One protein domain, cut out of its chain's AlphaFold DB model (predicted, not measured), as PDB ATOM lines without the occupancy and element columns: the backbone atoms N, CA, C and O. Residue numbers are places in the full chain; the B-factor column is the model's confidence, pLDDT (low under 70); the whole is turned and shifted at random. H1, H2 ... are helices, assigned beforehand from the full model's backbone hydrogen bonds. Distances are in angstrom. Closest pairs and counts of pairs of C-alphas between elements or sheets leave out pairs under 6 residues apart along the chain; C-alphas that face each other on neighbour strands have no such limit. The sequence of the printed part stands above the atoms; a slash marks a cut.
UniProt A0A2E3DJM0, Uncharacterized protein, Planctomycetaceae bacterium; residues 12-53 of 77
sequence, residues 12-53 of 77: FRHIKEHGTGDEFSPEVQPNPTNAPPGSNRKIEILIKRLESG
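What this domain is: This is residues 12 to 53 of the 77 residues of an uncharacterized protein of Planctomycetaceae bacterium (UniProt A0A2E3DJM0). The backbone makes one elongated, nearly closed loop: a short helix, H1, and a longer one, H2, come close near the start of H1 and the end of H2, and a long link, residues 19 to 39, arches from the far end of H1 round to the far end of H2. The first and last printed C-alphas, of Phe 12 and Gly 53, are 8.8 A apart. The printed part has 42 residues with two named helices, H1 then H2, and no named strand; it is all helix by class, though under half of the residues, 20 of 42, are in named elements. The whole is loose, with a radius of gyration of the C-alphas of 12.1 A, and spans 33 by 19 by 15 A.

Where its parts are: H1 is residues 12 to 18, beginning at C-alpha 12 (132.415, 169.430, 180.080) and measuring 9.9 A from first to last C-alpha. Residues 19 to 39 hold no named element. H2 is residues 40 to 52, 18.5 A from C-alpha 40 (137.082, 153.073, 168.064) to C-alpha 52 (132.833, 160.370, 184.481).

How they stand to each other: H1 and H2 are close but not clearly touching, with 2 pairs of C-alphas within 8 A. Their closest C-alphas are those of Phe 12 and Glu 51, 7.7 A apart. Their centres are 18.4 A apart. They run the same way at a steep tilt of 48 degrees. In H1 and H2 every O i to N i+4 pair is within hydrogen-bond range.

The domain as a whole: The two C-alphas farthest apart are those of Glu 17 and Pro 36, 33.4 A. The link from H1 to H2 is long, 21 residues, and its C-alphas lie 9 to 17 A from the mean of the C-alphas. The printed part has no cut. Its mean pLDDT is 95.0, and no printed residue is under 70.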
ATOM      1  N   PHE A  12     133.503 168.761 180.798       95.06
ATOM      2  CA  PHE A  12     132.415 169.430 180.080       95.06
ATOM      3  C   PHE A  12     131.678 170.420 180.977       95.06
ATOM      4  O   PHE A  12     131.318 171.512 180.536       95.06
ATOM      5  N   ARG A  13     131.474 170.052 182.243       93.81
ATOM      6  CA  ARG A  13     130.907 170.940 183.253       93.81
ATOM      7  C   ARG A  13     131.851 172.103 183.549       93.81
ATOM      8  O   ARG A  13     131.400 173.241 183.525       93.81
ATOM      9  N   HIS A  14     133.141 171.828 183.736       94.88
ATOM     10  CA  HIS A  14     134.138 172.870 183.974       94.88
ATOM     11  C   HIS A  14     134.221 173.853 182.794       94.88
ATOM     12  O   HIS A  14     134.103 175.055 182.994       94.88
ATOM     13  N   ILE A  15     134.277 173.368 181.549       95.56
ATOM     14  CA  ILE A  15     134.238 174.225 180.350       95.56
ATOM     15  C   ILE A  15     132.949 175.049 180.302       95.56
ATOM     16  O   ILE A  15     132.979 176.224 179.947       95.56
ATOM     17  N   LYS A  16     131.804 174.463 180.659       95.19
ATOM     18  CA  LYS A  16     130.533 175.193 180.701       95.19
ATOM     19  C   LYS A  16     130.542 176.320 181.744       95.19
ATOM     20  O   LYS A  16     129.925 177.353 181.502       95.19
ATOM     21  N   GLU A  17     131.196 176.116 182.884       95.00
ATOM     22  CA  GLU A  17     131.250 177.076 183.997       95.00
ATOM     23  C   GLU A  17     132.342 178.146 183.804       95.00
ATOM     24  O   GLU A  17     132.124 179.307 184.146       95.00
ATOM     25  N   HIS A  18     133.479 177.782 183.206       95.88
ATOM     26  CA  HIS A  18     134.691 178.609 183.144       95.88
ATOM     27  C   HIS A  18     135.096 179.029 181.721       95.88
ATOM     28  O   HIS A  18     135.973 179.872 181.545       95.88
ATOM     29  N   GLY A  19     134.468 178.466 180.685       96.75
ATOM     30  CA  GLY A  19     134.739 178.766 179.274       96.75
ATOM     31  C   GLY A  19     135.973 178.072 178.681       96.75
ATOM     32  O   GLY A  19     136.145 178.098 177.463       96.75
ATOM     33  N   THR A  20     136.805 177.428 179.500       96.19
ATOM     34  CA  THR A  20     137.998 176.671 179.087       96.19
ATOM     35  C   THR A  20     138.180 175.420 179.951       96.19
ATOM     36  O   THR A  20     137.493 175.260 180.955       96.19
ATOM     37  N   GLY A  21     139.064 174.511 179.533       93.69
ATOM     38  CA  GLY A  21     139.485 173.327 180.287       93.69
ATOM     39  C   GLY A  21     140.874 173.453 180.918       93.69
ATOM     40  O   GLY A  21     141.330 172.490 181.524       93.69
ATOM     41  N   ASP A  22     141.552 174.597 180.764       94.38
ATOM     42  CA  ASP A  22     142.968 174.765 181.137       94.38
ATOM     43  C   ASP A  22     143.243 174.549 182.635       94.38
ATOM     44  O   ASP A  22     144.328 174.112 183.009       94.38
ATOM     45  N   GLU A  23     142.255 174.829 183.488       95.25
ATOM     46  CA  GLU A  23     142.342 174.667 184.946       95.25
ATOM     47  C   GLU A  23     141.667 173.377 185.445       95.25
ATOM     48  O   GLU A  23     141.643 173.107 186.648       95.25
ATOM     49  N   PHE A  24     141.118 172.554 184.546       94.50
ATOM     50  CA  PHE A  24     140.479 171.303 184.930       94.50
ATOM     51  C   PHE A  24     141.532 170.242 185.266       94.50
ATOM     52  O   PHE A  24     142.284 169.797 184.399       94.50
ATOM     53  N   SER A  25     141.546 169.790 186.521       94.50
ATOM     54  CA  SER A  25     142.425 168.718 186.989       94.50
ATOM     55  C   SER A  25     141.591 167.571 187.572       94.50
ATOM     56  O   SER A  25     141.000 167.732 188.640       94.50
ATOM     57  N   PRO A  26     141.478 166.430 186.871       93.88
ATOM     58  CA  PRO A  26     140.756 165.274 187.381       93.88
ATOM     59  C   PRO A  26     141.545 164.596 188.510       93.88
ATOM     60  O   PRO A  26     142.734 164.319 188.378       93.88
ATOM     61  N   GLU A  27     140.872 164.289 189.619       91.50
ATOM     62  CA  GLU A  27     141.494 163.627 190.779       91.50
ATOM     63  C   GLU A  27     141.495 162.095 190.657       91.50
ATOM     64  O   GLU A  27     142.303 161.404 191.282       91.50
ATOM     65  N   VAL A  28     140.575 161.544 189.859       94.38
ATOM     66  CA  VAL A  28     140.366 160.100 189.746       94.38
ATOM     67  C   VAL A  28     141.192 159.540 188.598       94.38
ATOM     68  O   VAL A  28     140.947 159.844 187.432       94.38
ATOM     69  N   GLN A  29     142.144 158.672 188.930       96.31
ATOM     70  CA  GLN A  29     142.910 157.919 187.941       96.31
ATOM     71  C   GLN A  29     142.078 156.748 187.394       96.31
ATOM     72  O   GLN A  29     141.600 155.924 188.181       96.31
ATOM     73  N   PRO A  30     141.903 156.629 186.066       96.81
ATOM     74  CA  PRO A  30     141.085 155.579 185.481       96.81
ATOM     75  C   PRO A  30     141.813 154.233 185.502       96.81
ATOM     76  O   PRO A  30     143.042 154.164 185.531       96.81
ATOM     77  N   ASN A  31     141.069 153.137 185.362       97.69
ATOM     78  CA  ASN A  31     141.678 151.827 185.115       97.69
ATOM     79  C   ASN A  31     142.400 151.793 183.753       97.69
ATOM     80  O   ASN A  31     141.882 152.360 182.780       97.69
ATOM     81  N   PRO A  32     143.545 151.093 183.638       97.88
ATOM     82  CA  PRO A  32     144.276 150.986 182.381       97.88
ATOM     83  C   PRO A  32     143.466 150.229 181.324       97.88
ATOM     84  O   PRO A  32     142.685 149.324 181.628       97.88
ATOM     85  N   THR A  33     143.667 150.581 180.056       97.31
ATOM     86  CA  THR A  33     143.082 149.870 178.919       97.31
ATOM     87  C   THR A  33     144.139 149.404 177.931       97.31
ATOM     88  O   THR A  33     145.017 150.160 177.517       97.31
ATOM     89  N   ASN A  34     143.980 148.161 177.478       96.25
ATOM     90  CA  ASN A  34     144.801 147.560 176.434       96.25
ATOM     91  C   ASN A  34     144.231 147.780 175.013       96.25
ATOM     92  O   ASN A  34     144.642 147.124 174.053       96.25
ATOM     93  N   ALA A  35     143.217 148.643 174.868       95.31
ATOM     94  CA  ALA A  35     142.624 148.938 173.569       95.31
ATOM     95  C   ALA A  35     143.659 149.613 172.643       95.31
ATOM     96  O   ALA A  35     144.332 150.546 173.085       95.31
ATOM     97  N   PRO A  36     143.766 149.194 171.368       92.88
ATOM     98  CA  PRO A  36     144.744 149.749 170.442       92.88
ATOM     99  C   PRO A  36     144.669 151.273 170.285       92.88
ATOM    100  O   PRO A  36     143.554 151.801 170.145       92.88
ATOM    101  N   PRO A  37     145.813 151.976 170.211       91.19
ATOM    102  CA  PRO A  37     145.854 153.382 169.833       91.19
ATOM    103  C   PRO A  37     145.049 153.673 168.559       91.19
ATOM    104  O   PRO A  37     145.131 152.951 167.566       91.19
ATOM    105  N   GLY A  38     144.225 154.720 168.604       87.06
ATOM    106  CA  GLY A  38     143.387 155.147 167.478       87.06
ATOM    107  C   GLY A  38     142.198 154.234 167.143       87.06
ATOM    108  O   GLY A  38     141.435 154.558 166.236       87.06
ATOM    109  N   SER A  39     141.998 153.117 167.849       91.00
ATOM    110  CA  SER A  39     140.810 152.279 167.642       91.00
ATOM    111  C   SER A  39     139.540 152.934 168.187       91.00
ATOM    112  O   SER A  39     139.570 153.601 169.223       91.00
ATOM    113  N   ASN A  40     138.395 152.646 167.559       93.56
ATOM    114  CA  ASN A  40     137.082 153.073 168.064       93.56
ATOM    115  C   ASN A  40     136.868 152.639 169.519       93.56
ATOM    116  O   ASN A  40     136.392 153.417 170.338       93.56
ATOM    117  N   ARG A  41     137.317 151.427 169.875       95.06
ATOM    118  CA  ARG A  41     137.225 150.918 171.246       95.06
ATOM    119  C   ARG A  41     138.002 151.773 172.244       95.06
ATOM    120  O   ARG A  41     137.520 151.997 173.351       95.06
ATOM    121  N   LYS A  42     139.205 152.233 171.886       95.62
ATOM    122  CA  LYS A  42     139.986 153.136 172.740       95.62
ATOM    123  C   LYS A  42     139.257 154.469 172.890       95.62
ATOM    124  O   LYS A  42     139.079 154.915 174.016       95.62
ATOM    125  N   ILE A  43     138.767 155.044 171.790       96.19
ATOM    126  CA  ILE A  43     138.017 156.309 171.796       96.19
ATOM    127  C   ILE A  43     136.782 156.219 172.707       96.19
ATOM    128  O   ILE A  43     136.594 157.083 173.554       96.19
ATOM    129  N   GLU A  44     135.990 155.149 172.609       97.50
ATOM    130  CA  GLU A  44     134.821 154.924 173.474       97.50
ATOM    131  C   GLU A  44     135.178 154.877 174.968       97.50
ATOM    132  O   GLU A  44     134.426 155.379 175.802       97.50
ATOM    133  N   ILE A  45     136.315 154.271 175.322       97.81
ATOM    134  CA  ILE A  45     136.793 154.219 176.711       97.81
ATOM    135  C   ILE A  45     137.198 155.614 177.188       97.81
ATOM    136  O   ILE A  45     136.800 156.021 178.274       97.81
ATOM    137  N   LEU A  46     137.947 156.354 176.368       97.00
ATOM    138  CA  LEU A  46     138.383 157.713 176.692       97.00
ATOM    139  C   LEU A  46     137.195 158.673 176.862       97.00
ATOM    140  O   LEU A  46     137.185 159.468 177.796       97.00
ATOM    141  N   ILE A  47     136.160 158.555 176.023       96.44
ATOM    142  CA  ILE A  47     134.920 159.337 176.161       96.44
ATOM    143  C   ILE A  47     134.265 159.070 177.520       96.44
ATOM    144  O   ILE A  47     133.922 160.015 178.223       96.44
ATOM    145  N   LYS A  48     134.148 157.802 177.929       96.44
ATOM    146  CA  LYS A  48     133.555 157.445 179.228       96.44
ATOM    147  C   LYS A  48     134.334 158.014 180.414       96.44
ATOM    148  O   LYS A  48     133.701 158.432 181.382       96.44
ATOM    149  N   ARG A  49     135.670 158.061 180.331       96.81
ATOM    150  CA  ARG A  49     136.527 158.695 181.351       96.81
ATOM    151  C   ARG A  49     136.195 160.182 181.485       96.81
ATOM    152  O   ARG A  49     135.873 160.641 182.579       96.81
ATOM    153  N   LEU A  50     136.141 160.898 180.356       94.69
ATOM    154  CA  LEU A  50     135.765 162.316 180.328       94.69
ATOM    155  C   LEU A  50     134.356 162.558 180.873       94.69
ATOM    156  O   LEU A  50     134.154 163.498 181.631       94.69
ATOM    157  N   GLU A  51     133.378 161.728 180.509       94.38
ATOM    158  CA  GLU A  51     132.004 161.845 181.016       94.38
ATOM    159  C   GLU A  51     131.921 161.612 182.532       94.38
ATOM    160  O   GLU A  51     131.099 162.242 183.201       94.38
ATOM    161  N   SER A  52     132.790 160.751 183.064       94.06
ATOM    162  CA  SER A  52     132.833 160.370 184.481       94.06
ATOM    163  C   SER A  52     133.714 161.287 185.340       94.06
ATOM    164  O   SER A  52     133.725 161.137 186.558       94.06
ATOM    165  N   GLY A  53     134.428 162.242 184.730       95.00
ATOM    166  CA  GLY A  53     135.350 163.139 185.438       95.00
ATOM    167  C   GLY A  53     136.678 162.491 185.839       95.00
ATOM    168  O   GLY A  53     137.391 163.029 186.682       95.00
TER     169      GLY A  53